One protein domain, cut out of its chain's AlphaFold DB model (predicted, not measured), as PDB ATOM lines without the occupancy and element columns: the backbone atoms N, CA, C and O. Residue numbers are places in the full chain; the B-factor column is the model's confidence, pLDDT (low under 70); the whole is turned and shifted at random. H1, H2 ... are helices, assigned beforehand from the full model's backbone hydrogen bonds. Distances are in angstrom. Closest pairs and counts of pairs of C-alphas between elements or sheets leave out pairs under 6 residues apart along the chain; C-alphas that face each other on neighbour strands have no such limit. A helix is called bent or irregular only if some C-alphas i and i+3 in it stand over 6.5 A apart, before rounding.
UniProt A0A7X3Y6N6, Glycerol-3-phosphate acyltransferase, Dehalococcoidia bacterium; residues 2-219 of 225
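This is residues 2 to 219 of the 225 residues of the protein "Glycerol-3-phosphate acyltransferase" of Dehalococcoidia bacterium (UniProt A0A7X3Y6N6). Seven helices form an up-and-down bundle, each running against the one before it, with short H6 in the middle between H1, H4 and H5 on one side and H7, H8 and H9 on the other. Short H2 and H3 pack near the first residues of long H4, while short H10 crosses H8 and H9 at one end. The 218 printed residues include ten named helices, H1 to H10 in chain order, and no named strand: the class is all helix. The whole is compact, with a radius of gyration of the C-alphas of 16.9 A, and only just elongated, spanning 56 by 37 by 32 A.

H1, residues 2 to 14, and H5, residues 79 to 95, touch at Gly 14 and Ala 90, C-alphas 3.9 A apart. H4, residues 49 to 73, is the hub, touching five helices. With residues 50 to 59 alone it touches H3, residues 40 to 47, a helical hairpin closest at the C-alphas of Trp 44 and Gly 52, 3.7 A. H2, residues 18 to 24, touches H3, the closest C-alphas being those of Ala 23 and Leu 43, 6.9 A. H6, residues 108 to 118, touches H4, closest at the C-alphas of Val 60 and Gly 113, 4.1 A. H5 and H6 form a hairpin at a shallow tilt of 6 degrees, opposite ways. H7, residues 120 to 141, and H8, residues 154 to 172, form another, closest at the C-alphas of Gly 126 and Tyr 166, 4.3 A. H9, residues 176 to 194, touches H5 at a shallow tilt of 7 degrees, the same way, with the C-alphas of Val 84 and Ala 181 closest at 6.0 A. H10, residues 212 to 218, stands about perpendicular to H8, at 86 degrees; they touch at Pro 156 and Tyr 218, C-alphas 5.4 A apart. H1 and H8 are apart. Every O i to N i+4 pair is within hydrogen-bond range in H1, H2, H5, H6, H8, H9 and H10, against 3 of 4 in H3, 20 of 21 in H4 and 16 of 18 in H7.

H1 begins at C-alpha 2 (-62.153, -7.479, -20.589). H4 measures 35.2 A, H7 28.7 A, H9 27.1 A, H8 26.0 A and H5 24.4 A. H7 has a kink of 50 degrees near residue 130 and is only just irregular, C-alphas 133 and 136 being 6.6 A apart. H10 ends at C-alpha 218 (-30.337, 9.833, -25.812).

The farthest C-alphas, of Asp 77 and Thr 204, are 56.6 A apart. The printed part has no cut. Long links join H2 to H3, H5 to H6, H7 to H8 and H9 to H10. The pLDDT is under 70 in residues 128 to 152 and 202 to 203.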
ATOM      1  N   THR A   2     -63.356  -6.624 -20.647       95.06
ATOM      2  CA  THR A   2     -62.153  -7.479 -20.589       95.06
ATOM      3  C   THR A   2     -60.850  -6.760 -20.939       95.06
ATOM      4  O   THR A   2     -59.901  -6.847 -20.173       95.06
ATOM      5  N   TYR A   3     -60.790  -5.986 -22.029       96.69
ATOM      6  CA  TYR A   3     -59.553  -5.279 -22.406       96.69
ATOM      7  C   TYR A   3     -59.090  -4.259 -21.353       96.69
ATOM      8  O   TYR A   3     -57.895  -4.079 -21.138       96.69
ATOM      9  N   ILE A   4     -60.033  -3.629 -20.643       97.25
ATOM     10  CA  ILE A   4     -59.719  -2.731 -19.522       97.25
ATOM     11  C   ILE A   4     -59.143  -3.545 -18.358       97.25
ATOM     12  O   ILE A   4     -58.126  -3.158 -17.790       97.25
ATOM     13  N   ALA A   5     -59.740  -4.695 -18.036       98.00
ATOM     14  CA  ALA A   5     -59.208  -5.599 -17.019       98.00
ATOM     15  C   ALA A   5     -57.807  -6.125 -17.385       98.00
ATOM     16  O   ALA A   5     -56.935  -6.158 -16.524       98.00
ATOM     17  N   ALA A   6     -57.564  -6.450 -18.659       98.38
ATOM     18  CA  ALA A   6     -56.258  -6.850 -19.181       98.38
ATOM     19  C   ALA A   6     -55.218  -5.745 -18.985       98.38
ATOM     20  O   ALA A   6     -54.143  -5.996 -18.442       98.38
ATOM     21  N   PHE A   7     -55.565  -4.509 -19.348       98.69
ATOM     22  CA  PHE A   7     -54.704  -3.354 -19.132       98.69
ATOM     23  C   PHE A   7     -54.407  -3.119 -17.647       98.69
ATOM     24  O   PHE A   7     -53.254  -2.897 -17.286       98.69
ATOM     25  N   ILE A   8     -55.417  -3.198 -16.773       98.56
ATOM     26  CA  ILE A   8     -55.249  -3.018 -15.323       98.56
ATOM     27  C   ILE A   8     -54.371  -4.127 -14.733       98.56
ATOM     28  O   ILE A   8     -53.453  -3.830 -13.970       98.56
ATOM     29  N   LEU A   9     -54.608  -5.387 -15.105       98.50
ATOM     30  CA  LEU A   9     -53.781  -6.520 -14.689       98.50
ATOM     31  C   LEU A   9     -52.323  -6.294 -15.095       98.50
ATOM     32  O   LEU A   9     -51.417  -6.400 -14.265       98.50
ATOM     33  N   GLY A  10     -52.109  -5.910 -16.354       98.75
ATOM     34  CA  GLY A  10     -50.792  -5.558 -16.859       98.75
ATOM     35  C   GLY A  10     -50.157  -4.418 -16.072       98.75
ATOM     36  O   GLY A  10     -49.019  -4.548 -15.626       98.75
ATOM     37  N   TYR A  11     -50.900  -3.336 -15.830       98.81
ATOM     38  CA  TYR A  11     -50.447  -2.185 -15.050       98.81
ATOM     39  C   TYR A  11     -49.981  -2.587 -13.655       98.81
ATOM     40  O   TYR A  11     -48.886  -2.200 -13.258       98.81
ATOM     41  N   VAL A  12     -50.758  -3.393 -12.930       98.50
ATOM     42  CA  VAL A  12     -50.406  -3.842 -11.573       98.50
ATOM     43  C   VAL A  12     -49.105  -4.649 -11.580       98.50
ATOM     44  O   VAL A  12     -48.221  -4.387 -10.764       98.50
ATOM     45  N   ILE A  13     -48.949  -5.577 -12.530       98.44
ATOM     46  CA  ILE A  13     -47.725  -6.382 -12.674       98.44
ATOM     47  C   ILE A  13     -46.528  -5.492 -13.039       98.44
ATOM     48  O   ILE A  13     -45.457  -5.592 -12.440       98.44
ATOM     49  N   GLY A  14     -46.701  -4.593 -14.008       98.00
ATOM     50  CA  GLY A  14     -45.654  -3.681 -14.461       98.00
ATOM     51  C   GLY A  14     -45.225  -2.674 -13.394       98.00
ATOM     52  O   GLY A  14     -44.033  -2.377 -13.281       98.00
ATOM     53  N   ALA A  15     -46.175  -2.193 -12.590       97.88
ATOM     54  CA  ALA A  15     -45.964  -1.205 -11.536       97.88
ATOM     55  C   ALA A  15     -45.275  -1.764 -10.286       97.88
ATOM     56  O   ALA A  15     -44.913  -0.988  -9.399       97.88
ATOM     57  N   ALA A  16     -45.065  -3.083 -10.204       96.75
ATOM     58  CA  ALA A  16     -44.311  -3.703  -9.124       96.75
ATOM     59  C   ALA A  16     -42.849  -3.195  -9.131       96.75
ATOM     60  O   ALA A  16     -42.087  -3.505 -10.057       96.75
ATOM     61  N   PRO A  17     -42.406  -2.439  -8.106       92.94
ATOM     62  CA  PRO A  17     -41.112  -1.758  -8.112       92.94
ATOM     63  C   PRO A  17     -39.980  -2.677  -7.616       92.94
ATOM     64  O   PRO A  17     -39.169  -2.300  -6.772       92.94
ATOM     65  N   ILE A  18     -39.915  -3.906  -8.141       94.19
ATOM     66  CA  ILE A  18     -39.010  -4.969  -7.665       94.19
ATOM     67  C   ILE A  18     -37.551  -4.497  -7.691       94.19
ATOM     68  O   ILE A  18     -36.842  -4.574  -6.691       94.19
ATOM     69  N   ILE A  19     -37.107  -3.944  -8.822       93.44
ATOM     70  CA  ILE A  19     -35.714  -3.515  -9.007       93.44
ATOM     71  C   ILE A  19     -35.351  -2.297  -8.145       93.44
ATOM     72  O   ILE A  19     -34.202  -2.163  -7.725       93.44
ATOM     73  N   TYR A  20     -36.330  -1.442  -7.831       94.12
ATOM     74  CA  TYR A  20     -36.141  -0.323  -6.911       94.12
ATOM     75  C   TYR A  20     -35.883  -0.842  -5.494       94.12
ATOM     76  O   TYR A  20     -34.925  -0.417  -4.854       94.12
ATOM     77  N   PHE A  21     -36.655  -1.828  -5.024       94.25
ATOM     78  CA  PHE A  21     -36.412  -2.437  -3.715       94.25
ATOM     79  C   PHE A  21     -35.094  -3.211  -3.647       94.25
ATOM     80  O   PHE A  21     -34.402  -3.123  -2.636       94.25
ATOM     81  N   VAL A  22     -34.687  -3.888  -4.727       93.50
ATOM     82  CA  VAL A  22     -33.355  -4.518  -4.814       93.50
ATOM     83  C   VAL A  22     -32.240  -3.478  -4.654       93.50
ATOM     84  O   VAL A  22     -31.256  -3.738  -3.962       93.50
ATOM     85  N   ALA A  23     -32.388  -2.292  -5.250       93.56
ATOM     86  CA  ALA A  23     -31.434  -1.198  -5.081       93.56
ATOM     87  C   ALA A  23     -31.435  -0.646  -3.646       93.56
ATOM     88  O   ALA A  23     -30.378  -0.503  -3.032       93.56
ATOM     89  N   ARG A  24     -32.624  -0.411  -3.077       94.38
ATOM     90  CA  ARG A  24     -32.788   0.104  -1.710       94.38
ATOM     91  C   ARG A  24     -32.230  -0.844  -0.654       94.38
ATOM     92  O   ARG A  24     -31.586  -0.378   0.280       94.38
ATOM     93  N   ALA A  25     -32.388  -2.156  -0.831       94.06
ATOM     94  CA  ALA A  25     -31.790  -3.176   0.038       94.06
ATOM     95  C   ALA A  25     -30.249  -3.132   0.052       94.06
ATOM     96  O   ALA A  25     -29.615  -3.698   0.935       94.06
ATOM     97  N   ARG A  26     -29.643  -2.443  -0.919       92.50
ATOM     98  CA  ARG A  26     -28.199  -2.219  -1.039       92.50
ATOM     99  C   ARG A  26     -27.783  -0.799  -0.654       92.50
ATOM    100  O   ARG A  26     -26.666  -0.398  -0.953       92.50
ATOM    101  N   GLY A  27     -28.684  -0.027  -0.046       93.75
ATOM    102  CA  GLY A  27     -28.436   1.364   0.336       93.75
ATOM    103  C   GLY A  27     -28.431   2.350  -0.835       93.75
ATOM    104  O   GLY A  27     -28.023   3.492  -0.653       93.75
ATOM    105  N   ILE A  28     -28.881   1.944  -2.027       92.31
ATOM    106  CA  ILE A  28     -28.891   2.797  -3.221       92.31
ATOM    107  C   ILE A  28     -30.303   3.328  -3.446       92.31
ATOM    108  O   ILE A  28     -31.243   2.559  -3.659       92.31
ATOM    109  N   ASP A  29     -30.452   4.649  -3.455       92.81
ATOM    110  CA  ASP A  29     -31.650   5.295  -3.981       92.81
ATOM    111  C   ASP A  29     -31.467   5.623  -5.466       92.81
ATOM    112  O   ASP A  29     -30.676   6.485  -5.840       92.81
ATOM    113  N   LEU A  30     -32.199   4.922  -6.336       90.50
ATOM    114  CA  LEU A  30     -32.077   5.107  -7.784       90.50
ATOM    115  C   LEU A  30     -32.580   6.469  -8.271       90.50
ATOM    116  O   LEU A  30     -32.188   6.876  -9.365       90.50
ATOM    117  N   HIS A  31     -33.423   7.161  -7.498       90.50
ATOM    118  CA  HIS A  31     -33.877   8.511  -7.841       90.50
ATOM    119  C   HIS A  31     -32.795   9.566  -7.599       90.50
ATOM    120  O   HIS A  31     -32.803  10.592  -8.273       90.50
ATOM    121  N   SER A  32     -31.843   9.306  -6.697       87.00
ATOM    122  CA  SER A  32     -30.800  10.265  -6.320       87.00
ATOM    123  C   SER A  32     -29.450  10.028  -7.001       87.00
ATOM    124  O   SER A  32     -28.516  10.786  -6.755       87.00
ATOM    125  N   VAL A  33     -29.302   8.975  -7.814       84.38
ATOM    126  CA  VAL A  33     -28.018   8.619  -8.444       84.38
ATOM    127  C   VAL A  33     -28.105   8.554  -9.966       84.38
ATOM    128  O   VAL A  33     -29.113   8.138 -10.551       84.38
ATOM    129  N   GLY A  34     -27.002   8.917 -10.623       81.38
ATOM    130  CA  GLY A  34     -26.866   8.890 -12.076       81.38
ATOM    131  C   GLY A  34     -27.974   9.670 -12.778       81.38
ATOM    132  O   GLY A  34     -28.115  10.871 -12.605       81.38
ATOM    133  N   THR A  35     -28.770   8.978 -13.594       79.06
ATOM    134  CA  THR A  35     -29.835   9.612 -14.390       79.06
ATOM    135  C   THR A  35     -31.163   9.761 -13.639       79.06
ATOM    136  O   THR A  35     -32.149  10.146 -14.257       79.06
ATOM    137  N   GLY A  36     -31.255   9.334 -12.373       84.44
ATOM    138  CA  GLY A  36     -32.520   9.256 -11.621       84.44
ATOM    139  C   GLY A  36     -33.509   8.195 -12.136       84.44
ATOM    140  O   GLY A  36     -34.615   8.043 -11.623       84.44
ATOM    141  N   ASN A  37     -33.133   7.444 -13.177       89.06
ATOM    142  CA  ASN A  37     -33.967   6.410 -13.787       89.06
ATOM    143  C   ASN A  37     -33.891   5.139 -12.934       89.06
ATOM    144  O   ASN A  37     -32.797   4.634 -12.695       89.06
ATOM    145  N   ILE A  38     -35.029   4.574 -12.535       89.12
ATOM    146  CA  ILE A  38     -35.053   3.333 -11.745       89.12
ATOM    147  C   ILE A  38     -34.789   2.065 -12.571       89.12
ATOM    148  O   ILE A  38     -34.758   0.974 -12.020       89.12
ATOM    149  N   GLY A  39     -34.626   2.184 -13.893       85.94
ATOM    150  CA  GLY A  39     -34.411   1.055 -14.796       85.94
ATOM    151  C   GLY A  39     -33.030   0.391 -14.697       85.94
ATOM    152  O   GLY A  39     -32.071   0.928 -14.137       85.94
ATOM    153  N   ALA A  40     -32.914  -0.767 -15.355       84.19
ATOM    154  CA  ALA A  40     -31.746  -1.652 -15.312       84.19
ATOM    155  C   ALA A  40     -30.397  -0.979 -15.617       84.19
ATOM    156  O   ALA A  40     -29.384  -1.310 -15.008       84.19
ATOM    157  N   GLY A  41     -30.366  -0.011 -16.539       83.94
ATOM    158  CA  GLY A  41     -29.128   0.681 -16.904       83.94
ATOM    159  C   GLY A  41     -28.536   1.517 -15.766       83.94
ATOM    160  O   GLY A  41     -27.318   1.563 -15.613       83.94
ATOM    161  N   ASN A  42     -29.380   2.165 -14.954       87.00
ATOM    162  CA  ASN A  42     -28.903   2.930 -13.802       87.00
ATOM    163  C   ASN A  42     -28.505   2.001 -12.657       87.00
ATOM    164  O   ASN A  42     -27.462   2.202 -12.036       87.00
ATOM    165  N   LEU A  43     -29.295   0.946 -12.442       88.69
ATOM    166  CA  LEU A  43     -29.002  -0.066 -11.440       88.69
ATOM    167  C   LEU A  43     -27.684  -0.792 -11.734       88.69
ATOM    168  O   LEU A  43     -26.868  -0.924 -10.829       88.69
ATOM    169  N   TRP A  44     -27.412  -1.186 -12.981       87.06
ATOM    170  CA  TRP A  44     -26.128  -1.784 -13.373       87.06
ATOM    171  C   TRP A  44     -24.952  -0.910 -12.936       87.06
ATOM    172  O   TRP A  44     -24.021  -1.402 -12.300       87.06
ATOM    173  N   ARG A  45     -24.984   0.389 -13.263       82.62
ATOM    174  CA  ARG A  45     -23.873   1.309 -12.971       82.62
ATOM    175  C   ARG A  45     -23.561   1.405 -11.481       82.62
ATOM    176  O   ARG A  45     -22.390   1.451 -11.129       82.62
ATOM    177  N   HIS A  46     -24.587   1.377 -10.633       86.94
ATOM    178  CA  HIS A  46     -24.434   1.611  -9.195       86.94
ATOM    179  C   HIS A  46     -24.422   0.332  -8.349       86.94
ATOM    180  O   HIS A  46     -24.052   0.382  -7.185       86.94
ATOM    181  N   SER A  47     -24.809  -0.819  -8.904       85.62
ATOM    182  CA  SER A  47     -24.912  -2.087  -8.161       85.62
ATOM    183  C   SER A  47     -24.143  -3.259  -8.786       85.62
ATOM    184  O   SER A  47     -24.155  -4.367  -8.241       85.62
ATOM    185  N   GLY A  48     -23.465  -3.011  -9.911       85.06
ATOM    186  CA  GLY A  48     -22.655  -3.981 -10.638       85.06
ATOM    187  C   GLY A  48     -23.418  -4.754 -11.717       85.06
ATOM    188  O   GLY A  48     -24.650  -4.802 -11.758       85.06
ATOM    189  N   MET A  49     -22.650  -5.400 -12.599       82.88
ATOM    190  CA  MET A  49     -23.165  -6.111 -13.775       82.88
ATOM    191  C   MET A  49     -24.152  -7.222 -13.424       82.88
ATOM    192  O   MET A  49     -25.185  -7.332 -14.075       82.88
ATOM    193  N   VAL A  50     -23.870  -8.022 -12.391       87.31
ATOM    194  CA  VAL A  50     -24.733  -9.151 -11.997       87.31
ATOM    195  C   VAL A  50     -26.157  -8.668 -11.718       87.31
ATOM    196  O   VAL A  50     -27.127  -9.256 -12.182       87.31
ATOM    197  N   ILE A  51     -26.288  -7.549 -11.011       89.56
ATOM    198  CA  ILE A  51     -27.588  -7.069 -10.531       89.56
ATOM    199  C   ILE A  51     -28.273  -6.214 -11.585       89.56
ATOM    200  O   ILE A  51     -29.487  -6.314 -11.756       89.56
ATOM    201  N   GLY A  52     -27.487  -5.499 -12.390       88.69
ATOM    202  CA  GLY A  52     -27.944  -4.959 -13.664       88.69
ATOM    203  C   GLY A  52     -28.591  -6.030 -14.547       88.69
ATOM    204  O   GLY A  52     -29.729  -5.860 -14.975       88.69
ATOM    205  N   MET A  53     -27.927  -7.165 -14.771       87.19
ATOM    206  CA  MET A  53     -28.445  -8.243 -15.620       87.19
ATOM    207  C   MET A  53     -29.688  -8.917 -15.036       87.19
ATOM    208  O   MET A  53     -30.666  -9.109 -15.756       87.19
ATOM    209  N   LEU A  54     -29.701  -9.204 -13.731       91.50
ATOM    210  CA  LEU A  54     -30.898  -9.720 -13.058       91.50
ATOM    211  C   LEU A  54     -32.085  -8.764 -13.211       91.50
ATOM    212  O   LEU A  54     -33.199  -9.199 -13.489       91.50
ATOM    213  N   SER A  55     -31.847  -7.456 -13.105       92.31
ATOM    214  CA  SER A  55     -32.904  -6.465 -13.299       92.31
ATOM    215  C   SER A  55     -33.442  -6.442 -14.733       92.31
ATOM    216  O   SER A  55     -34.640  -6.273 -14.915       92.31
ATOM    217  N   VAL A  56     -32.607  -6.693 -15.751       91.56
ATOM    218  CA  VAL A  56     -33.083  -6.858 -17.137       91.56
ATOM    219  C   VAL A  56     -34.011  -8.066 -17.241       91.56
ATOM    220  O   VAL A  56     -35.095  -7.935 -17.802       91.56
ATOM    221  N   ILE A  57     -33.622  -9.212 -16.674       95.19
ATOM    222  CA  ILE A  57     -34.435 -10.439 -16.695       95.19
ATOM    223  C   ILE A  57     -35.791 -10.200 -16.022       95.19
ATOM    224  O   ILE A  57     -36.820 -10.565 -16.583       95.19
ATOM    225  N   ILE A  58     -35.804  -9.540 -14.862       96.44
ATOM    226  CA  ILE A  58     -37.039  -9.201 -14.137       96.44
ATOM    227  C   ILE A  58     -37.923  -8.264 -14.970       96.44
ATOM    228  O   ILE A  58     -39.128  -8.483 -15.079       96.44
ATOM    229  N   GLU A  59     -37.342  -7.229 -15.578       95.88
ATOM    230  CA  GLU A  59     -38.095  -6.243 -16.354       95.88
ATOM    231  C   GLU A  59     -38.675  -6.827 -17.647       95.88
ATOM    232  O   GLU A  59     -39.808  -6.497 -17.986       95.88
ATOM    233  N   VAL A  60     -37.936  -7.686 -18.356       96.81
ATOM    234  CA  VAL A  60     -38.450  -8.429 -19.520       96.81
ATOM    235  C   VAL A  60     -39.519  -9.414 -19.056       96.81
ATOM    236  O   VAL A  60     -40.642  -9.386 -19.553       96.81
ATOM    237  N   GLY A  61     -39.203 -10.221 -18.042       98.00
ATOM    238  CA  GLY A  61     -40.092 -11.248 -17.512       98.00
ATOM    239  C   GLY A  61     -41.446 -10.695 -17.083       98.00
ATOM    240  O   GLY A  61     -42.465 -11.273 -17.438       98.00
ATOM    241  N   LYS A  62     -41.494  -9.541 -16.403       97.62
ATOM    242  CA  LYS A  62     -42.773  -8.940 -15.993       97.62
ATOM    243  C   LYS A  62     -43.622  -8.458 -17.174       97.62
ATOM    244  O   LYS A  62     -44.840  -8.573 -17.115       97.62
ATOM    245  N   GLY A  63     -42.999  -7.952 -18.242       98.31
ATOM    246  CA  GLY A  63     -43.709  -7.538 -19.457       98.31
ATOM    247  C   GLY A  63     -44.308  -8.730 -20.200       98.31
ATOM    248  O   GLY A  63     -45.485  -8.711 -20.553       98.31
ATOM    249  N   THR A  64     -43.517  -9.794 -20.359       98.62
ATOM    250  CA  THR A  64     -43.966 -11.061 -20.952       98.62
ATOM    251  C   THR A  64     -45.081 -11.688 -20.122       98.62
ATOM    252  O   THR A  64     -46.134 -12.027 -20.657       98.62
ATOM    253  N   LEU A  65     -44.881 -11.791 -18.806       98.50
ATOM    254  CA  LEU A  65     -45.854 -12.365 -17.883       98.50
ATOM    255  C   LEU A  65     -47.179 -11.602 -17.932       98.50
ATOM    256  O   LEU A  65     -48.228 -12.223 -18.033       98.50
ATOM    257  N   ALA A  66     -47.147 -10.270 -17.905       98.62
ATOM    258  CA  ALA A  66     -48.354  -9.455 -17.961       98.62
ATOM    259  C   ALA A  66     -49.176  -9.672 -19.237       98.62
ATOM    260  O   ALA A  66     -50.391  -9.848 -19.152       98.62
ATOM    261  N   ALA A  67     -48.523  -9.688 -20.404       98.50
ATOM    262  CA  ALA A  67     -49.193  -9.951 -21.674       98.50
ATOM    263  C   ALA A  67     -49.817 -11.356 -21.682       98.50
ATOM    264  O   ALA A  67     -51.012 -11.504 -21.937       98.50
ATOM    265  N   LEU A  68     -49.034 -12.381 -21.327       98.44
ATOM    266  CA  LEU A  68     -49.501 -13.768 -21.335       98.44
ATOM    267  C   LEU A  68     -50.628 -14.011 -20.326       98.44
ATOM    268  O   LEU A  68     -51.610 -14.663 -20.668       98.44
ATOM    269  N   LEU A  69     -50.535 -13.479 -19.105       98.19
ATOM    270  CA  LEU A  69     -51.602 -13.632 -18.114       98.19
ATOM    271  C   LEU A  69     -52.890 -12.944 -18.566       98.19
ATOM    272  O   LEU A  69     -53.961 -13.520 -18.404       98.19
ATOM    273  N   ALA A  70     -52.803 -11.758 -19.174       97.81
ATOM    274  CA  ALA A  70     -53.976 -11.090 -19.726       97.81
ATOM    275  C   ALA A  70     -54.662 -11.926 -20.817       97.81
ATOM    276  O   ALA A  70     -55.885 -12.022 -20.822       97.81
ATOM    277  N   ALA A  71     -53.888 -12.560 -21.697       97.44
ATOM    278  CA  ALA A  71     -54.411 -13.380 -22.787       97.44
ATOM    279  C   ALA A  71     -54.960 -14.746 -22.345       97.44
ATOM    280  O   ALA A  71     -55.871 -15.264 -22.978       97.44
ATOM    281  N   ASN A  72     -54.416 -15.334 -21.274       96.75
ATOM    282  CA  ASN A  72     -54.785 -16.687 -20.836       96.75
ATOM    283  C   ASN A  72     -55.813 -16.715 -19.696       96.75
ATOM    284  O   ASN A  72     -56.505 -17.716 -19.536       96.75
ATOM    285  N   LEU A  73     -55.892 -15.666 -18.871       95.38
ATOM    286  CA  LEU A  73     -56.777 -15.649 -17.699       95.38
ATOM    287  C   LEU A  73     -58.075 -14.873 -17.913       95.38
ATOM    288  O   LEU A  73     -59.018 -15.057 -17.142       95.38
ATOM    289  N   LEU A  74     -58.128 -13.977 -18.900       95.50
ATOM    290  CA  LEU A  74     -59.287 -13.117 -19.116       95.50
ATOM    291  C   LEU A  74     -60.087 -13.562 -20.349       95.50
ATOM    292  O   LEU A  74     -59.496 -13.868 -21.381       95.50
ATOM    293  N   PRO A  75     -61.428 -13.569 -20.270       91.88
ATOM    294  CA  PRO A  75     -62.272 -14.021 -21.369       91.88
ATOM    295  C   PRO A  75     -62.359 -12.968 -22.479       91.88
ATOM    296  O   PRO A  75     -62.806 -11.846 -22.236       91.88
ATOM    297  N   GLY A  76     -62.013 -13.324 -23.712       88.81
ATOM    298  CA  GLY A  76     -62.214 -12.459 -24.870       88.81
ATOM    299  C   GLY A  76     -61.976 -13.188 -26.185       88.81
ATOM    300  O   GLY A  76     -61.218 -14.151 -26.232       88.81
ATOM    301  N   ASP A  77     -62.624 -12.699 -27.240       87.38
ATOM    302  CA  ASP A  77     -62.618 -13.353 -28.553       87.38
ATOM    303  C   ASP A  77     -61.331 -13.080 -29.346       87.38
ATOM    304  O   ASP A  77     -61.015 -13.797 -30.291       87.38
ATOM    305  N   ASP A  78     -60.570 -12.054 -28.948       94.19
ATOM    306  CA  ASP A  78     -59.317 -11.669 -29.595       94.19
ATOM    307  C   ASP A  78     -58.142 -11.729 -28.612       94.19
ATOM    308  O   ASP A  78     -57.846 -10.783 -27.869       94.19
ATOM    309  N   THR A  79     -57.467 -12.877 -28.620       95.69
ATOM    310  CA  THR A  79     -56.274 -13.156 -27.815       95.69
ATOM    311  C   THR A  79     -55.147 -12.162 -28.096       95.69
ATOM    312  O   THR A  79     -54.431 -11.772 -27.171       95.69
ATOM    313  N   GLN A  80     -54.994 -11.710 -29.344       96.06
ATOM    314  CA  GLN A  80     -53.919 -10.796 -29.726       96.06
ATOM    315  C   GLN A  80     -54.130  -9.425 -29.076       96.06
ATOM    316  O   GLN A  80     -53.210  -8.880 -28.466       96.06
ATOM    317  N   TRP A  81     -55.356  -8.899 -29.080       97.50
ATOM    318  CA  TRP A  81     -55.662  -7.647 -28.379       97.50
ATOM    319  C   TRP A  81     -55.581  -7.757 -26.854       97.50
ATOM    320  O   TRP A  81     -55.271  -6.763 -26.194       97.50
ATOM    321  N   LEU A  82     -55.792  -8.942 -26.271       98.19
ATOM    322  CA  LEU A  82     -55.540  -9.166 -24.844       98.19
ATOM    323  C   LEU A  82     -54.042  -9.131 -24.509       98.19
ATOM    324  O   LEU A  82     -53.667  -8.493 -23.520       98.19
ATOM    325  N   LEU A  83     -53.187  -9.728 -25.355       98.38
ATOM    326  CA  LEU A  83     -51.726  -9.607 -25.244       98.38
ATOM    327  C   LEU A  83     -51.300  -8.135 -25.304       98.38
ATOM    328  O   LEU A  83     -50.527  -7.680 -24.459       98.38
ATOM    329  N   VAL A  84     -51.839  -7.376 -26.267       98.50
ATOM    330  CA  VAL A  84     -51.549  -5.943 -26.423       98.50
ATOM    331  C   VAL A  84     -52.000  -5.155 -25.197       98.50
ATOM    332  O   VAL A  84     -51.206  -4.401 -24.637       98.50
ATOM    333  N   ALA A  85     -53.239  -5.337 -24.740       98.50
ATOM    334  CA  ALA A  85     -53.765  -4.612 -23.587       98.50
ATOM    335  C   ALA A  85     -52.942  -4.886 -22.316       98.50
ATOM    336  O   ALA A  85     -52.527  -3.940 -21.644       98.50
ATOM    337  N   GLY A  86     -52.641  -6.156 -22.021       98.62
ATOM    338  CA  GLY A  86     -51.814  -6.541 -20.872       98.62
ATOM    339  C   GLY A  86     -50.367  -6.057 -20.980       98.62
ATOM    340  O   GLY A  86     -49.820  -5.496 -20.029       98.62
ATOM    341  N   GLY A  87     -49.755  -6.208 -22.154       98.69
ATOM    342  CA  GLY A  87     -48.387  -5.770 -22.415       98.69
ATOM    343  C   GLY A  87     -48.216  -4.252 -22.318       98.69
ATOM    344  O   GLY A  87     -47.325  -3.772 -21.615       98.69
ATOM    345  N   VAL A  88     -49.097  -3.476 -22.961       98.69
ATOM    346  CA  VAL A  88     -49.087  -2.005 -22.876       98.69
ATOM    347  C   VAL A  88     -49.382  -1.552 -21.447       98.69
ATOM    348  O   VAL A  88     -48.685  -0.671 -20.941       98.69
ATOM    349  N   GLY A  89     -50.336  -2.194 -20.763       98.81
ATOM    350  CA  GLY A  89     -50.603  -1.959 -19.346       98.81
ATOM    351  C   GLY A  89     -49.339  -2.095 -18.498       98.81
ATOM    352  O   GLY A  89     -49.009  -1.188 -17.736       98.81
ATOM    353  N   ALA A  90     -48.562  -3.162 -18.698       98.75
ATOM    354  CA  ALA A  90     -47.301  -3.375 -17.986       98.75
ATOM    355  C   ALA A  90     -46.252  -2.299 -18.265       98.75
ATOM    356  O   ALA A  90     -45.579  -1.834 -17.341       98.75
ATOM    357  N   VAL A  91     -46.122  -1.867 -19.521       98.62
ATOM    358  CA  VAL A  91     -45.210  -0.777 -19.891       98.62
ATOM    359  C   VAL A  91     -45.611   0.520 -19.187       98.62
ATOM    360  O   VAL A  91     -44.756   1.165 -18.577       98.62
ATOM    361  N   VAL A  92     -46.900   0.869 -19.202       98.69
ATOM    362  CA  VAL A  92     -47.432   2.048 -18.499       98.69
ATOM    363  C   VAL A  92     -47.198   1.932 -16.994       98.69
ATOM    364  O   VAL A  92     -46.689   2.873 -16.385       98.69
ATOM    365  N   GLY A  93     -47.485   0.771 -16.402       98.31
ATOM    366  CA  GLY A  93     -47.240   0.491 -14.989       98.31
ATOM    367  C   GLY A  93     -45.784   0.697 -14.601       98.31
ATOM    368  O   GLY A  93     -45.502   1.337 -13.593       98.31
ATOM    369  N   GLN A  94     -44.846   0.246 -15.433       97.56
ATOM    370  CA  GLN A  94     -43.427   0.431 -15.152       97.56
ATOM    371  C   GLN A  94     -42.943   1.873 -15.353       97.56
ATOM    372  O   GLN A  94     -42.033   2.337 -14.663       97.56
ATOM    373  N   MET A  95     -43.498   2.595 -16.323       97.31
ATOM    374  CA  MET A  95     -43.141   3.992 -16.572       97.31
ATOM    375  C   MET A  95     -43.703   4.927 -15.493       97.31
ATOM    376  O   MET A  95     -43.016   5.859 -15.068       97.31
ATOM    377  N   TRP A  96     -44.919   4.644 -15.020       97.44
ATOM    378  CA  TRP A  96     -45.654   5.446 -14.044       97.44
ATOM    379  C   TRP A  96     -46.290   4.562 -12.952       97.44
ATOM    380  O   TRP A  96     -47.517   4.465 -12.853       97.44
ATOM    381  N   PRO A  97     -45.476   3.927 -12.092       97.00
ATOM    382  CA  PRO A  97     -45.962   3.121 -10.984       97.00
ATOM    383  C   PRO A  97     -46.545   4.022  -9.897       97.00
ATOM    384  O   PRO A  97     -45.868   4.919  -9.384       97.00
ATOM    385  N   VAL A  98     -47.791   3.759  -9.500       97.31
ATOM    386  CA  VAL A  98     -48.470   4.502  -8.425       97.31
ATOM    387  C   VAL A  98     -47.695   4.438  -7.100       97.31
ATOM    388  O   VAL A  98     -47.599   5.429  -6.379       97.31
ATOM    389  N   THR A  99     -47.044   3.305  -6.828       95.06
ATOM    390  CA  THR A  99     -46.247   3.043  -5.618       95.06
ATOM    391  C   THR A  99     -45.004   3.921  -5.500       95.06
ATOM    392  O   THR A  99     -44.519   4.137  -4.393       95.06
ATOM    393  N   LEU A 100     -44.509   4.471  -6.615       94.38
ATOM    394  CA  LEU A 100     -43.375   5.399  -6.646       94.38
ATOM    395  C   LEU A 100     -43.801   6.789  -7.129       94.38
ATOM    396  O   LEU A 100     -43.028   7.475  -7.798       94.38
ATOM    397  N   ARG A 101     -45.044   7.204  -6.839       94.75
ATOM    398  CA  ARG A 101     -45.581   8.530  -7.208       94.75
ATOM    399  C   ARG A 101     -45.420   8.835  -8.704       94.75
ATOM    400  O   ARG A 101     -45.079   9.952  -9.083       94.75
ATOM    401  N   PHE A 102     -45.618   7.818  -9.547       95.31
ATOM    402  CA  PHE A 102     -45.473   7.880 -11.006       95.31
ATOM    403  C   PHE A 102     -44.047   8.190 -11.505       95.31
ATOM    404  O   PHE A 102     -43.841   8.569 -12.661       95.31
ATOM    405  N   GLN A 103     -43.031   7.985 -10.662       93.25
ATOM    406  CA  GLN A 103     -41.615   8.172 -10.995       93.25
ATOM    407  C   GLN A 103     -40.934   6.834 -11.309       93.25
ATOM    408  O   GLN A 103     -40.032   6.374 -10.607       93.25
ATOM    409  N   GLY A 104     -41.402   6.203 -12.388       94.06
ATOM    410  CA  GLY A 104     -40.946   4.896 -12.843       94.06
ATOM    411  C   GLY A 104     -39.746   4.914 -13.787       94.06
ATOM    412  O   GLY A 104     -39.014   5.901 -13.909       94.06
ATOM    413  N   GLY A 105     -39.552   3.801 -14.490       94.00
ATOM    414  CA  GLY A 105     -38.480   3.636 -15.467       94.00
ATOM    415  C   GLY A 105     -38.791   4.266 -16.830       94.00
ATOM    416  O   GLY A 105     -39.682   5.104 -16.976       94.00
ATOM    417  N   ARG A 106     -38.061   3.825 -17.864       93.25
ATOM    418  CA  ARG A 106     -38.341   4.132 -19.288       93.25
ATOM    419  C   ARG A 106     -39.079   3.025 -20.032       93.25
ATOM    420  O   ARG A 106     -39.229   3.106 -21.239       93.25
ATOM    421  N   GLY A 107     -39.470   1.965 -19.333       93.62
ATOM    422  CA  GLY A 107     -40.184   0.836 -19.922       93.62
ATOM    423  C   GLY A 107     -39.377  -0.029 -20.896       93.62
ATOM    424  O   GLY A 107     -39.935  -0.997 -21.376       93.62
ATOM    425  N   ASN A 108     -38.089   0.236 -21.159       92.69
ATOM    426  CA  ASN A 108     -37.300  -0.495 -22.167       92.69
ATOM    427  C   ASN A 108     -37.366  -2.033 -22.029       92.69
ATOM    428  O   ASN A 108     -37.662  -2.723 -22.999       92.69
ATOM    429  N   GLY A 109     -37.084  -2.574 -20.835       93.75
ATOM    430  CA  GLY A 109     -37.097  -4.027 -20.601       93.75
ATOM    431  C   GLY A 109     -38.511  -4.609 -20.644       93.75
ATOM    432  O   GLY A 109     -38.754  -5.585 -21.343       93.75
ATOM    433  N   THR A 110     -39.459  -3.954 -19.974       97.50
ATOM    434  CA  THR A 110     -40.876  -4.356 -19.957       97.50
ATOM    435  C   THR A 110     -41.515  -4.322 -21.333       97.50
ATOM    436  O   THR A 110     -42.263  -5.227 -21.676       97.50
ATOM    437  N   ALA A 111     -41.163  -3.336 -22.149       96.88
ATOM    438  CA  ALA A 111     -41.568  -3.258 -23.538       96.88
ATOM    439  C   ALA A 111     -40.991  -4.414 -24.351       96.88
ATOM    440  O   ALA A 111     -41.742  -5.072 -25.053       96.88
ATOM    441  N   ALA A 112     -39.694  -4.713 -24.228       95.12
ATOM    442  CA  ALA A 112     -39.107  -5.857 -24.925       95.12
ATOM    443  C   ALA A 112     -39.823  -7.172 -24.564       95.12
ATOM    444  O   ALA A 112     -40.177  -7.940 -25.454       95.12
ATOM    445  N   GLY A 113     -40.104  -7.386 -23.275       97.12
ATOM    446  CA  GLY A 113     -40.857  -8.544 -22.796       97.12
ATOM    447  C   GLY A 113     -42.308  -8.604 -23.285       97.12
ATOM    448  O   GLY A 113     -42.796  -9.674 -23.644       97.12
ATOM    449  N   ALA A 114     -43.002  -7.467 -23.325       98.38
ATOM    450  CA  ALA A 114     -44.362  -7.389 -23.847       98.38
ATOM    451  C   ALA A 114     -44.402  -7.629 -25.365       98.38
ATOM    452  O   ALA A 114     -45.185  -8.444 -25.836       98.38
ATOM    453  N   LEU A 115     -43.529  -6.966 -26.129       96.88
ATOM    454  CA  LEU A 115     -43.499  -7.055 -27.590       96.88
ATOM    455  C   LEU A 115     -43.110  -8.456 -28.084       96.88
ATOM    456  O   LEU A 115     -43.687  -8.912 -29.066       96.88
ATOM    457  N   VAL A 116     -42.208  -9.167 -27.391       96.50
ATOM    458  CA  VAL A 116     -41.913 -10.572 -27.728       96.50
ATOM    459  C   VAL A 116     -43.101 -11.496 -27.450       96.50
ATOM    460  O   VAL A 116     -43.296 -12.454 -28.185       96.50
ATOM    461  N   ALA A 117     -43.912 -11.215 -26.424       97.38
ATOM    462  CA  ALA A 117     -45.119 -11.992 -26.143       97.38
ATOM    463  C   ALA A 117     -46.241 -11.711 -27.153       97.38
ATOM    464  O   ALA A 117     -47.010 -12.612 -27.467       97.38
ATOM    465  N   ILE A 118     -46.336 -10.469 -27.638       97.44
ATOM    466  CA  ILE A 118     -47.338 -10.038 -28.621       97.44
ATOM    467  C   ILE A 118     -47.029 -10.613 -30.003       97.44
ATOM    468  O   ILE A 118     -47.928 -11.131 -30.656       97.44
ATOM    469  N   ASP A 119     -45.774 -10.520 -30.444       95.88
ATOM    470  CA  ASP A 119     -45.335 -11.077 -31.724       95.88
ATOM    471  C   ASP A 119     -43.839 -11.443 -31.668       95.88
ATOM    472  O   ASP A 119     -42.964 -10.575 -31.818       95.88
ATOM    473  N   PRO A 120     -43.517 -12.731 -31.464       93.50
ATOM    474  CA  PRO A 120     -42.140 -13.204 -31.444       93.50
ATOM    475  C   PRO A 120     -41.400 -12.999 -32.773       93.50
ATOM    476  O   PRO A 120     -40.192 -12.758 -32.761       93.50
ATOM    477  N   PHE A 121     -42.085 -13.087 -33.918       89.62
ATOM    478  CA  PHE A 121     -41.455 -12.982 -35.236       89.62
ATOM    479  C   PHE A 121     -41.054 -11.539 -35.529       89.62
ATOM    480  O   PHE A 121     -39.884 -11.279 -35.833       89.62
ATOM    481  N   ALA A 122     -41.969 -10.584 -35.345       87.31
ATOM    482  CA  ALA A 122     -41.658  -9.159 -35.446       87.31
ATOM    483  C   ALA A 122     -40.558  -8.754 -34.448       87.31
ATOM    484  O   ALA A 122     -39.677  -7.949 -34.775       87.31
ATOM    485  N   PHE A 123     -40.542  -9.358 -33.250       88.31
ATOM    486  CA  PHE A 123     -39.471  -9.154 -32.272       88.31
ATOM    487  C   PHE A 123     -38.116  -9.651 -32.768       88.31
ATOM    488  O   PHE A 123     -37.136  -8.922 -32.632       88.31
ATOM    489  N   VAL A 124     -38.030 -10.833 -33.380       86.31
ATOM    490  CA  VAL A 124     -36.767 -11.347 -33.934       86.31
ATOM    491  C   VAL A 124     -36.216 -10.424 -35.024       86.31
ATOM    492  O   VAL A 124     -35.016 -10.149 -35.019       86.31
ATOM    493  N   PHE A 125     -37.055  -9.873 -35.904       78.06
ATOM    494  CA  PHE A 125     -36.604  -8.897 -36.906       78.06
ATOM    495  C   PHE A 125     -36.121  -7.583 -36.265       78.06
ATOM    496  O   PHE A 125     -35.036  -7.093 -36.596       78.06
ATOM    497  N   GLY A 126     -36.869  -7.046 -35.295       72.12
ATOM    498  CA  GLY A 126     -36.490  -5.839 -34.547       72.12
ATOM    499  C   GLY A 126     -35.204  -5.999 -33.733       72.12
ATOM    500  O   GLY A 126     -34.301  -5.157 -33.775       72.12
ATOM    501  N   PHE A 127     -35.091  -7.113 -33.018       72.12
ATOM    502  CA  PHE A 127     -33.951  -7.447 -32.175       72.12
ATOM    503  C   PHE A 127     -32.731  -7.885 -32.996       72.12
ATOM    504  O   PHE A 127     -31.600  -7.591 -32.613       72.12
ATOM    505  N   GLY A 128     -32.929  -8.501 -34.164       69.69
ATOM    506  CA  GLY A 128     -31.860  -8.870 -35.093       69.69
ATOM    507  C   GLY A 128     -31.036  -7.663 -35.544       69.69
ATOM    508  O   GLY A 128     -29.807  -7.699 -35.491       69.69
ATOM    509  N   ILE A 129     -31.688  -6.542 -35.878       64.44
ATOM    510  CA  ILE A 129     -31.004  -5.281 -36.216       64.44
ATOM    511  C   ILE A 129     -30.292  -4.677 -34.992       64.44
ATOM    512  O   ILE A 129     -29.147  -4.226 -35.106       64.44
ATOM    513  N   PHE A 130     -30.910  -4.722 -33.805       64.31
ATOM    514  CA  PHE A 130     -30.258  -4.317 -32.551       64.31
ATOM    515  C   PHE A 130     -28.968  -5.116 -32.292       64.31
ATOM    516  O   PHE A 130     -27.940  -4.540 -31.925       64.31
ATOM    517  N   LEU A 131     -28.988  -6.431 -32.516       68.88
ATOM    518  CA  LEU A 131     -27.818  -7.288 -32.345       68.88
ATOM    519  C   LEU A 131     -26.738  -7.013 -33.401       68.88
ATOM    520  O   LEU A 131     -25.561  -6.894 -33.053       68.88
ATOM    521  N   LEU A 132     -27.124  -6.846 -34.668       66.81
ATOM    522  CA  LEU A 132     -26.195  -6.618 -35.779       66.81
ATOM    523  C   LEU A 132     -25.400  -5.312 -35.628       66.81
ATOM    524  O   LEU A 132     -24.178  -5.314 -35.789       66.81
ATOM    525  N   PHE A 133     -26.064  -4.209 -35.273       63.47
ATOM    526  CA  PHE A 133     -25.434  -2.880 -35.229       63.47
ATOM    527  C   PHE A 133     -25.087  -2.405 -33.809       63.47
ATOM    528  O   PHE A 133     -24.112  -1.674 -33.612       63.47
ATOM    529  N   GLY A 134     -25.864  -2.817 -32.804       58.69
ATOM    530  CA  GLY A 134     -25.735  -2.364 -31.418       58.69
ATOM    531  C   GLY A 134     -24.893  -3.291 -30.541       58.69
ATOM    532  O   GLY A 134     -24.007  -2.815 -29.825       58.69
ATOM    533  N   ALA A 135     -25.112  -4.610 -30.610       64.00
ATOM    534  CA  ALA A 135     -24.505  -5.546 -29.656       64.00
ATOM    535  C   ALA A 135     -22.978  -5.612 -29.765       64.00
ATOM    536  O   ALA A 135     -22.294  -5.610 -28.745       64.00
ATOM    537  N   ARG A 136     -22.411  -5.564 -30.977       63.16
ATOM    538  CA  ARG A 136     -20.949  -5.615 -31.173       63.16
ATOM    539  C   ARG A 136     -20.225  -4.422 -30.529       63.16
ATOM    540  O   ARG A 136     -19.141  -4.581 -29.967       63.16
ATOM    541  N   LYS A 137     -20.839  -3.233 -30.566       61.53
ATOM    542  CA  LYS A 137     -20.306  -2.002 -29.957       61.53
ATOM    543  C   LYS A 137     -20.523  -1.983 -28.439       61.53
ATOM    544  O   LYS A 137     -19.652  -1.509 -27.716       61.53
ATOM    545  N   ILE A 138     -21.630  -2.552 -27.950       60.09
ATOM    546  CA  ILE A 138     -21.905  -2.753 -26.514       60.09
ATOM    547  C   ILE A 138     -20.893  -3.730 -25.895       60.09
ATOM    548  O   ILE A 138     -20.265  -3.404 -24.889       60.09
ATOM    549  N   ILE A 139     -20.674  -4.886 -26.527       60.31
ATOM    550  CA  ILE A 139     -19.751  -5.923 -26.043       60.31
ATOM    551  C   ILE A 139     -18.310  -5.394 -25.991       60.31
ATOM    552  O   ILE A 139     -17.621  -5.615 -25.000       60.31
ATOM    553  N   ARG A 140     -17.857  -4.645 -27.009       58.91
ATOM    554  CA  ARG A 140     -16.485  -4.101 -27.035       58.91
ATOM    555  C   ARG A 140     -16.263  -2.901 -26.115       58.91
ATOM    556  O   ARG A 140     -15.172  -2.777 -25.574       58.91
ATOM    557  N   ASN A 141     -17.250  -2.015 -25.951       55.16
ATOM    558  CA  ASN A 141     -17.011  -0.700 -25.337       55.16
ATOM    559  C   ASN A 141     -17.681  -0.501 -23.969       55.16
ATOM    560  O   ASN A 141     -17.288   0.411 -23.247       55.16
ATOM    561  N   VAL A 142     -18.692  -1.304 -23.619       54.34
ATOM    562  CA  VAL A 142     -19.504  -1.126 -22.398       54.34
ATOM    563  C   VAL A 142     -19.277  -2.260 -21.398       54.34
ATOM    564  O   VAL A 142     -19.191  -2.002 -20.202       54.34
ATOM    565  N   LEU A 143     -19.119  -3.501 -21.867       57.12
ATOM    566  CA  LEU A 143     -18.880  -4.664 -21.002       57.12
ATOM    567  C   LEU A 143     -17.568  -4.594 -20.181       57.12
ATOM    568  O   LEU A 143     -17.602  -4.982 -19.016       57.12
ATOM    569  N   PRO A 144     -16.435  -4.078 -20.710       54.12
ATOM    570  CA  PRO A 144     -15.169  -4.059 -19.965       54.12
ATOM    571  C   PRO A 144     -15.022  -2.933 -18.926       54.12
ATOM    572  O   PRO A 144     -14.021  -2.905 -18.217       54.12
ATOM    573  N   LYS A 145     -15.956  -1.973 -18.838       52.59
ATOM    574  CA  LYS A 145     -15.847  -0.802 -17.945       52.59
ATOM    575  C   LYS A 145     -17.112  -0.658 -17.100       52.59
ATOM    576  O   LYS A 145     -18.106  -0.102 -17.559       52.59
ATOM    577  N   VAL A 146     -17.081  -1.151 -15.863       52.91
ATOM    578  CA  VAL A 146     -18.193  -1.030 -14.903       52.91
ATOM    579  C   VAL A 146     -17.796  -0.113 -13.742       52.91
ATOM    580  O   VAL A 146     -16.631  -0.056 -13.365       52.91
ATOM    581  N   ALA A 147     -18.810   0.587 -13.221       50.62
ATOM    582  CA  ALA A 147     -18.861   1.658 -12.217       50.62
ATOM    583  C   ALA A 147     -18.767   3.097 -12.765       50.62
ATOM    584  O   ALA A 147     -19.674   3.878 -12.495       50.62
ATOM    585  N   SER A 148     -17.769   3.449 -13.586       49.81
ATOM    586  CA  SER A 148     -17.490   4.864 -13.938       49.81
ATOM    587  C   SER A 148     -17.709   5.267 -15.405       49.81
ATOM    588  O   SER A 148     -17.443   6.408 -15.777       49.81
ATOM    589  N   ALA A 149     -18.177   4.365 -16.275       53.41
ATOM    590  CA  ALA A 149     -18.372   4.703 -17.685       53.41
ATOM    591  C   ALA A 149     -19.552   5.684 -17.873       53.41
ATOM    592  O   ALA A 149     -20.632   5.445 -17.314       53.41
ATOM    593  N   PRO A 150     -19.396   6.747 -18.691       56.38
ATOM    594  CA  PRO A 150     -20.471   7.698 -18.936       56.38
ATOM    595  C   PRO A 150     -21.698   6.979 -19.520       56.38
ATOM    596  O   PRO A 150     -21.544   5.999 -20.262       56.38
ATOM    597  N   PRO A 151     -22.928   7.447 -19.225       59.59
ATOM    598  CA  PRO A 151     -24.143   6.844 -19.758       59.59
ATOM    599  C   PRO A 151     -24.032   6.651 -21.274       59.59
ATOM    600  O   PRO A 151     -23.671   7.574 -22.007       59.59
ATOM    601  N   SER A 152     -24.316   5.446 -21.768       66.56
ATOM    602  CA  SER A 152     -24.210   5.148 -23.199       66.56
ATOM    603  C   SER A 152     -25.306   5.872 -23.987       66.56
ATOM    604  O   SER A 152     -26.486   5.715 -23.696       66.56
ATOM    605  N   ARG A 153     -24.925   6.642 -25.021       74.25
ATOM    606  CA  ARG A 153     -25.862   7.248 -26.003       74.25
ATOM    607  C   ARG A 153     -26.494   6.158 -26.874       74.25
ATOM    608  O   ARG A 153     -27.555   6.364 -27.445       74.25
ATOM    609  N   ILE A 154     -25.841   5.000 -26.965       74.75
ATOM    610  CA  ILE A 154     -26.192   3.935 -27.902       74.75
ATOM    611  C   ILE A 154     -27.405   3.155 -27.409       74.75
ATOM    612  O   ILE A 154     -28.265   2.840 -28.216       74.75
ATOM    613  N   ILE A 155     -27.509   2.859 -26.108       78.12
ATOM    614  CA  ILE A 155     -28.608   2.027 -25.591       78.12
ATOM    615  C   ILE A 155     -29.977   2.680 -25.857       78.12
ATOM    616  O   ILE A 155     -30.830   2.016 -26.441       78.12
ATOM    617  N   PRO A 156     -30.209   3.966 -25.525       84.00
ATOM    618  CA  PRO A 156     -31.503   4.604 -25.768       84.00
ATOM    619  C   PRO A 156     -31.873   4.700 -27.252       84.00
ATOM    620  O   PRO A 156     -33.050   4.545 -27.581       84.00
ATOM    621  N   VAL A 157     -30.882   4.908 -28.128       84.38
ATOM    622  CA  VAL A 157     -31.050   4.923 -29.593       84.38
ATOM    623  C   VAL A 157     -31.373   3.531 -30.117       84.38
ATOM    624  O   VAL A 157     -32.288   3.369 -30.913       84.38
ATOM    625  N   ALA A 158     -30.650   2.517 -29.654       82.12
ATOM    626  CA  ALA A 158     -30.826   1.144 -30.091       82.12
ATOM    627  C   ALA A 158     -32.182   0.576 -29.634       82.12
ATOM    628  O   ALA A 158     -32.794  -0.189 -30.372       82.12
ATOM    629  N   VAL A 159     -32.693   1.006 -28.474       84.75
ATOM    630  CA  VAL A 159     -34.066   0.701 -28.039       84.75
ATOM    631  C   VAL A 159     -35.100   1.324 -28.979       84.75
ATOM    632  O   VAL A 159     -35.984   0.607 -29.436       84.75
ATOM    633  N   ILE A 160     -34.978   2.619 -29.306       89.69
ATOM    634  CA  ILE A 160     -35.886   3.267 -30.269       89.69
ATOM    635  C   ILE A 160     -35.814   2.554 -31.619       89.69
ATOM    636  O   ILE A 160     -36.843   2.170 -32.158       89.69
ATOM    637  N   GLY A 161     -34.606   2.330 -32.142       87.62
ATOM    638  CA  GLY A 161     -34.403   1.642 -33.414       87.62
ATOM    639  C   GLY A 161     -35.025   0.246 -33.420       87.62
ATOM    640  O   GLY A 161     -35.742  -0.090 -34.355       87.62
ATOM    641  N   GLY A 162     -34.826  -0.538 -32.356       87.38
ATOM    642  CA  GLY A 162     -35.429  -1.863 -32.216       87.38
ATOM    643  C   GLY A 162     -36.961  -1.827 -32.199       87.38
ATOM    644  O   GLY A 162     -37.588  -2.615 -32.899       87.38
ATOM    645  N   MET A 163     -37.567  -0.885 -31.466       90.31
ATOM    646  CA  MET A 163     -39.028  -0.696 -31.435       90.31
ATOM    647  C   MET A 163     -39.588  -0.223 -32.785       90.31
ATOM    648  O   MET A 163     -40.646  -0.685 -33.212       90.31
ATOM    649  N   SER A 164     -38.873   0.658 -33.485       91.88
ATOM    650  CA  SER A 164     -39.250   1.100 -34.830       91.88
ATOM    651  C   SER A 164     -39.192  -0.050 -35.833       91.88
ATOM    652  O   SER A 164     -40.137  -0.242 -36.591       91.88
ATOM    653  N   VAL A 165     -38.122  -0.854 -35.818       90.44
ATOM    654  CA  VAL A 165     -37.993  -2.017 -36.710       90.44
ATOM    655  C   VAL A 165     -39.042  -3.074 -36.379       90.44
ATOM    656  O   VAL A 165     -39.645  -3.600 -37.303       90.44
ATOM    657  N   TYR A 166     -39.314  -3.340 -35.097       92.56
ATOM    658  CA  TYR A 166     -40.426  -4.202 -34.684       92.56
ATOM    659  C   TYR A 166     -41.749  -3.737 -35.302       92.56
ATOM    660  O   TYR A 166     -42.456  -4.524 -35.920       92.56
ATOM    661  N   THR A 167     -42.052  -2.441 -35.186       94.25
ATOM    662  CA  THR A 167     -43.292  -1.850 -35.710       94.25
ATOM    663  C   THR A 167     -43.384  -2.005 -37.229       94.25
ATOM    664  O   THR A 167     -44.416  -2.416 -37.749       94.25
ATOM    665  N   ILE A 168     -42.293  -1.721 -37.946       92.38
ATOM    666  CA  ILE A 168     -42.222  -1.863 -39.406       92.38
ATOM    667  C   ILE A 168     -42.345  -3.333 -39.822       92.38
ATOM    668  O   ILE A 168     -43.043  -3.631 -40.785       92.38
ATOM    669  N   ALA A 169     -41.694  -4.250 -39.104       90.69
ATOM    670  CA  ALA A 169     -41.766  -5.681 -39.376       90.69
ATOM    671  C   ALA A 169     -43.187  -6.214 -39.167       90.69
ATOM    672  O   ALA A 169     -43.699  -6.903 -40.040       90.69
ATOM    673  N   ALA A 170     -43.849  -5.835 -38.072       93.44
ATOM    674  CA  ALA A 170     -45.242  -6.192 -37.828       93.44
ATOM    675  C   ALA A 170     -46.167  -5.675 -38.946       93.44
ATOM    676  O   ALA A 170     -46.979  -6.431 -39.467       93.44
ATOM    677  N   LEU A 171     -45.986  -4.426 -39.399       93.62
ATOM    678  CA  LEU A 171     -46.723  -3.898 -40.557       93.62
ATOM    679  C   LEU A 171     -46.447  -4.699 -41.836       93.62
ATOM    680  O   LEU A 171     -47.377  -5.014 -42.573       93.62
ATOM    681  N   ALA A 172     -45.186  -5.052 -42.098       89.94
ATOM    682  CA  ALA A 172     -44.796  -5.834 -43.272       89.94
ATOM    683  C   ALA A 172     -45.355  -7.268 -43.245       89.94
ATOM    684  O   ALA A 172     -45.625  -7.841 -44.299       89.94
ATOM    685  N   LEU A 173     -45.553  -7.830 -42.051       89.38
ATOM    686  CA  LEU A 173     -46.175  -9.134 -41.827       89.38
ATOM    687  C   LEU A 173     -47.711  -9.063 -41.764       89.38
ATOM    688  O   LEU A 173     -48.355 -10.093 -41.613       89.38
ATOM    689  N   SER A 174     -48.310  -7.877 -41.936       92.00
ATOM    690  CA  SER A 174     -49.756  -7.633 -41.783       92.00
ATOM    691  C   SER A 174     -50.301  -7.904 -40.369       92.00
ATOM    692  O   SER A 174     -51.504  -8.078 -40.177       92.00
ATOM    693  N   GLU A 175     -49.430  -7.864 -39.360       94.06
ATOM    694  CA  GLU A 175     -49.744  -8.058 -37.942       94.06
ATOM    695  C   GLU A 175     -50.160  -6.727 -37.297       94.06
ATOM    696  O   GLU A 175     -49.406  -6.070 -36.572       94.06
ATOM    697  N   ASN A 176     -51.384  -6.282 -37.594       95.31
ATOM    698  CA  ASN A 176     -51.867  -4.944 -37.230       95.31
ATOM    699  C   ASN A 176     -51.830  -4.661 -35.719       95.31
ATOM    700  O   ASN A 176     -51.433  -3.570 -35.306       95.31
ATOM    701  N   ALA A 177     -52.223  -5.624 -34.882       95.81
ATOM    702  CA  ALA A 177     -52.229  -5.438 -33.432       95.81
ATOM    703  C   ALA A 177     -50.800  -5.296 -32.875       95.81
ATOM    704  O   ALA A 177     -50.546  -4.425 -32.039       95.81
ATOM    705  N   ALA A 178     -49.851  -6.083 -33.392       96.12
ATOM    706  CA  ALA A 178     -48.436  -5.970 -33.048       96.12
ATOM    707  C   ALA A 178     -47.852  -4.624 -33.500       96.12
ATOM    708  O   ALA A 178     -47.205  -3.932 -32.714       96.12
ATOM    709  N   ALA A 179     -48.152  -4.185 -34.724       96.88
ATOM    710  CA  ALA A 179     -47.727  -2.882 -35.229       96.88
ATOM    711  C   ALA A 179     -48.241  -1.730 -34.353       96.88
ATOM    712  O   ALA A 179     -47.476  -0.842 -33.965       96.88
ATOM    713  N   ILE A 180     -49.523  -1.767 -33.983       97.88
ATOM    714  CA  ILE A 180     -50.130  -0.768 -33.100       97.88
ATOM    715  C   ILE A 180     -49.466  -0.799 -31.722       97.88
ATOM    716  O   ILE A 180     -49.109   0.256 -31.200       97.88
ATOM    717  N   ALA A 181     -49.231  -1.980 -31.149       97.75
ATOM    718  CA  ALA A 181     -48.532  -2.105 -29.875       97.75
ATOM    719  C   ALA A 181     -47.118  -1.510 -29.927       97.75
ATOM    720  O   ALA A 181     -46.743  -0.739 -29.042       97.75
ATOM    721  N   GLY A 182     -46.357  -1.808 -30.985       96.25
ATOM    722  CA  GLY A 182     -45.027  -1.248 -31.220       96.25
ATOM    723  C   GLY A 182     -45.041   0.282 -31.291       96.25
ATOM    724  O   GLY A 182     -44.285   0.941 -30.572       96.25
ATOM    725  N   ALA A 183     -45.956   0.852 -32.080       97.81
ATOM    726  CA  ALA A 183     -46.114   2.298 -32.225       97.81
ATOM    727  C   ALA A 183     -46.526   2.978 -30.907       97.81
ATOM    728  O   ALA A 183     -45.954   4.005 -30.530       97.81
ATOM    729  N   VAL A 184     -47.477   2.390 -30.175       98.38
ATOM    730  CA  VAL A 184     -47.934   2.897 -28.873       98.38
ATOM    731  C   VAL A 184     -46.793   2.879 -27.860       98.38
ATOM    732  O   VAL A 184     -46.523   3.893 -27.221       98.38
ATOM    733  N   VAL A 185     -46.077   1.763 -27.733       97.75
ATOM    734  CA  VAL A 185     -44.947   1.624 -26.803       97.75
ATOM    735  C   VAL A 185     -43.813   2.594 -27.142       97.75
ATOM    736  O   VAL A 185     -43.213   3.191 -26.239       97.75
ATOM    737  N   LEU A 186     -43.540   2.808 -28.431       96.31
ATOM    738  CA  LEU A 186     -42.575   3.802 -28.887       96.31
ATOM    739  C   LEU A 186     -43.009   5.225 -28.493       96.31
ATOM    740  O   LEU A 186     -42.218   5.973 -27.914       96.31
ATOM    741  N   GLY A 187     -44.274   5.580 -28.727       97.94
ATOM    742  CA  GLY A 187     -44.850   6.862 -28.315       97.94
ATOM    743  C   GLY A 187     -44.782   7.081 -26.801       97.94
ATOM    744  O   GLY A 187     -44.294   8.116 -26.342       97.94
ATOM    745  N   LEU A 188     -45.172   6.077 -26.011       97.81
ATOM    746  CA  LEU A 188     -45.072   6.100 -24.548       97.81
ATOM    747  C   LEU A 188     -43.627   6.297 -24.081       97.81
ATOM    748  O   LEU A 188     -43.384   7.036 -23.128       97.81
ATOM    749  N   THR A 189     -42.657   5.697 -24.774       95.69
ATOM    750  CA  THR A 189     -41.231   5.872 -24.469       95.69
ATOM    751  C   THR A 189     -40.800   7.324 -24.653       95.69
ATOM    752  O   THR A 189     -40.137   7.876 -23.773       95.69
ATOM    753  N   PHE A 190     -41.206   7.979 -25.745       96.00
ATOM    754  CA  PHE A 190     -40.922   9.400 -25.954       96.00
ATOM    755  C   PHE A 190     -41.597  10.286 -24.906       96.00
ATOM    756  O   PHE A 190     -40.928  11.132 -24.309       96.00
ATOM    757  N   ILE A 191     -42.878  10.044 -24.610       96.31
ATOM    758  CA  ILE A 191     -43.612  10.777 -23.567       96.31
ATOM    759  C   ILE A 191     -42.906  10.618 -22.218       96.31
ATOM    760  O   ILE A 191     -42.669  11.600 -21.513       96.31
ATOM    761  N   ARG A 192     -42.504   9.396 -21.856       94.69
ATOM    762  CA  ARG A 192     -41.820   9.134 -20.590       94.69
ATOM    763  C   ARG A 192     -40.434   9.773 -20.521       94.69
ATOM    764  O   ARG A 192     -40.033  10.200 -19.440       94.69
ATOM    765  N   ARG A 193     -39.695   9.843 -21.632       92.62
ATOM    766  CA  ARG A 193     -38.405  10.554 -21.687       92.62
ATOM    767  C   ARG A 193     -38.601  12.059 -21.501       92.62
ATOM    768  O   ARG A 193     -37.899  12.655 -20.691       92.62
ATOM    769  N   ALA A 194     -39.591  12.648 -22.172       91.81
ATOM    770  CA  ALA A 194     -39.901  14.076 -22.076       91.81
ATOM    771  C   ALA A 194     -40.406  14.505 -20.684       91.81
ATOM    772  O   ALA A 194     -40.073  15.587 -20.214       91.81
ATOM    773  N   THR A 195     -41.190  13.652 -20.020       91.44
ATOM    774  CA  THR A 195     -41.826  13.936 -18.713       91.44
ATOM    775  C   THR A 195     -41.008  13.471 -17.509       91.44
ATOM    776  O   THR A 195     -41.457  13.539 -16.365       91.44
ATOM    777  N   ALA A 196     -39.807  12.960 -17.751       89.38
ATOM    778  CA  ALA A 196     -38.943  12.436 -16.716       89.38
ATOM    779  C   ALA A 196     -38.499  13.497 -15.699       89.38
ATOM    780  O   ALA A 196     -38.061  14.574 -16.114       89.38
ATOM    781  N   PRO A 197     -38.472  13.174 -14.393       83.31
ATOM    782  CA  PRO A 197     -37.667  13.946 -13.464       83.31
ATOM    783  C   PRO A 197     -36.184  13.701 -13.774       83.31
ATOM    784  O   PRO A 197     -35.762  12.558 -13.965       83.31
ATOM    785  N   TRP A 198     -35.414  14.783 -13.841       80.44
ATOM    786  CA  TRP A 198     -33.962  14.753 -13.994       80.44
ATOM    787  C   TRP A 198     -33.347  15.362 -12.735       80.44
ATOM    788  O   TRP A 198     -33.700  16.504 -12.421       80.44
ATOM    789  N   PRO A 199     -32.495  14.625 -11.999       76.75
ATOM    790  CA  PRO A 199     -31.809  15.196 -10.851       76.75
ATOM    791  C   PRO A 199     -30.875  16.336 -11.304       76.75
ATOM    792  O   PRO A 199     -30.412  16.312 -12.451       76.75
ATOM    793  N   PRO A 200     -30.619  17.335 -10.436       75.06
ATOM    794  CA  PRO A 200     -29.599  18.349 -10.681       75.06
ATOM    795  C   PRO A 200     -28.226  17.714 -10.895       75.06
ATOM    796  O   PRO A 200     -27.986  16.579 -10.470       75.06
ATOM    797  N   ASP A 201     -27.329  18.457 -11.535       71.50
ATOM    798  CA  ASP A 201     -25.938  18.040 -11.660       71.50
ATOM    799  C   ASP A 201     -25.328  17.816 -10.255       71.50
ATOM    800  O   ASP A 201     -25.455  18.694  -9.395       71.50
ATOM    801  N   PRO A 202     -24.705  16.656  -9.972       65.06
ATOM    802  CA  PRO A 202     -24.151  16.373  -8.649       65.06
ATOM    803  C   PRO A 202     -22.975  17.275  -8.250       65.06
ATOM    804  O   PRO A 202     -22.719  17.424  -7.058       65.06
ATOM    805  N   GLU A 203     -22.242  17.821  -9.224       68.50
ATOM    806  CA  GLU A 203     -21.057  18.655  -9.011       68.50
ATOM    807  C   GLU A 203     -21.428  20.135  -8.896       68.50
ATOM    808  O   GLU A 203     -20.911  20.826  -8.018       68.50
ATOM    809  N   THR A 204     -22.335  20.628  -9.746       75.50
ATOM    810  CA  THR A 204     -22.699  22.058  -9.774       75.50
ATOM    811  C   THR A 204     -23.992  22.382  -9.027       75.50
ATOM    812  O   THR A 204     -24.225  23.534  -8.666       75.50
ATOM    813  N   GLY A 205     -24.855  21.390  -8.790       76.44
ATOM    814  CA  GLY A 205     -26.197  21.586  -8.237       76.44
ATOM    815  C   GLY A 205     -27.177  22.264  -9.203       76.44
ATOM    816  O   GLY A 205     -28.327  22.507  -8.832       76.44
ATOM    817  N   GLU A 206     -26.755  22.569 -10.433       76.12
ATOM    818  CA  GLU A 206     -27.581  23.259 -11.418       76.12
ATOM    819  C   GLU A 206     -28.596  22.318 -12.076       76.12
ATOM    820  O   GLU A 206     -28.385  21.109 -12.233       76.12
ATOM    821  N   ALA A 207     -29.732  22.885 -12.487       73.38
ATOM    822  CA  ALA A 207     -30.695  22.155 -13.296       73.38
ATOM    823  C   ALA A 207     -30.090  21.887 -14.686       73.38
ATOM    824  O   ALA A 207     -29.561  22.808 -15.308       73.38
ATOM    825  N   PRO A 208     -30.192  20.658 -15.214       72.75
ATOM    826  CA  PRO A 208     -29.503  20.318 -16.446       72.75
ATOM    827  C   PRO A 208     -30.170  20.972 -17.665       72.75
ATOM    828  O   PRO A 208     -31.402  21.089 -17.732       72.75
ATOM    829  N   GLU A 209     -29.368  21.362 -18.659       75.88
ATOM    830  CA  GLU A 209     -29.864  22.018 -19.869       75.88
ATOM    831  C   GLU A 209     -30.741  21.054 -20.690       75.88
ATOM    832  O   GLU A 209     -30.330  19.971 -21.133       75.88
ATOM    833  N   ARG A 210     -32.001  21.445 -20.897       73.94
ATOM    834  CA  ARG A 210     -33.018  20.590 -21.516       73.94
ATOM    835  C   ARG A 210     -33.026  20.726 -23.035       73.94
ATOM    836  O   ARG A 210     -33.933  21.321 -23.610       73.94
ATOM    837  N   SER A 211     -32.073  20.084 -23.706       87.50
ATOM    838  CA  SER A 211     -32.239  19.785 -25.131       87.50
ATOM    839  C   SER A 211     -33.298  18.699 -25.308       87.50
ATOM    840  O   SER A 211     -33.087  17.539 -24.942       87.50
ATOM    841  N   LEU A 212     -34.444  19.061 -25.895       85.94
ATOM    842  CA  LEU A 212     -35.519  18.107 -26.179       85.94
ATOM    843  C   LEU A 212     -35.016  16.955 -27.060       85.94
ATOM    844  O   LEU A 212     -35.339  15.798 -26.805       85.94
ATOM    845  N   PHE A 213     -34.163  17.249 -28.045       88.38
ATOM    846  CA  PHE A 213     -33.542  16.227 -28.883       88.38
ATOM    847  C   PHE A 213     -32.703  15.248 -28.054       88.38
ATOM    848  O   PHE A 213     -32.862  14.034 -28.185       88.38
ATOM    849  N   ALA A 214     -31.846  15.752 -27.162       87.19
ATOM    850  CA  ALA A 214     -31.020  14.895 -26.317       87.19
ATOM    851  C   ALA A 214     -31.874  14.021 -25.386       87.19
ATOM    852  O   ALA A 214     -31.632  12.818 -25.272       87.19
ATOM    853  N   ILE A 215     -32.926  14.594 -24.798       88.44
ATOM    854  CA  ILE A 215     -33.850  13.878 -23.915       88.44
ATOM    855  C   ILE A 215     -34.570  12.763 -24.679       88.44
ATOM    856  O   ILE A 215     -34.583  11.613 -24.235       88.44
ATOM    857  N   LEU A 216     -35.139  13.074 -25.844       90.62
ATOM    858  CA  LEU A 216     -35.916  12.113 -26.623       90.62
ATOM    859  C   LEU A 216     -35.035  11.005 -27.207       90.62
ATOM    860  O   LEU A 216     -35.396   9.833 -27.113       90.62
ATOM    861  N   ILE A 217     -33.869  11.339 -27.762       89.25
ATOM    862  CA  ILE A 217     -33.022  10.384 -28.490       89.25
ATOM    863  C   ILE A 217     -32.063   9.644 -27.558       89.25
ATOM    864  O   ILE A 217     -31.943   8.417 -27.631       89.25
ATOM    865  N   TYR A 218     -31.408  10.365 -26.651       85.38
ATOM    866  CA  TYR A 218     -30.337   9.833 -25.812       85.38
ATOM    867  C   TYR A 218     -30.748   9.539 -24.375       85.38
ATOM    868  O   TYR A 218     -29.888   9.082 -23.623       85.38
ATOM    869  N   ASP A 219     -32.011   9.780 -24.001       86.69
ATOM    870  CA  ASP A 219     -32.505   9.620 -22.628       86.69
ATOM    871  C   ASP A 219     -31.564  10.290 -21.614       86.69
ATOM    872  O   ASP A 219     -31.082   9.663 -20.669       86.69
TER     873      ASP A 219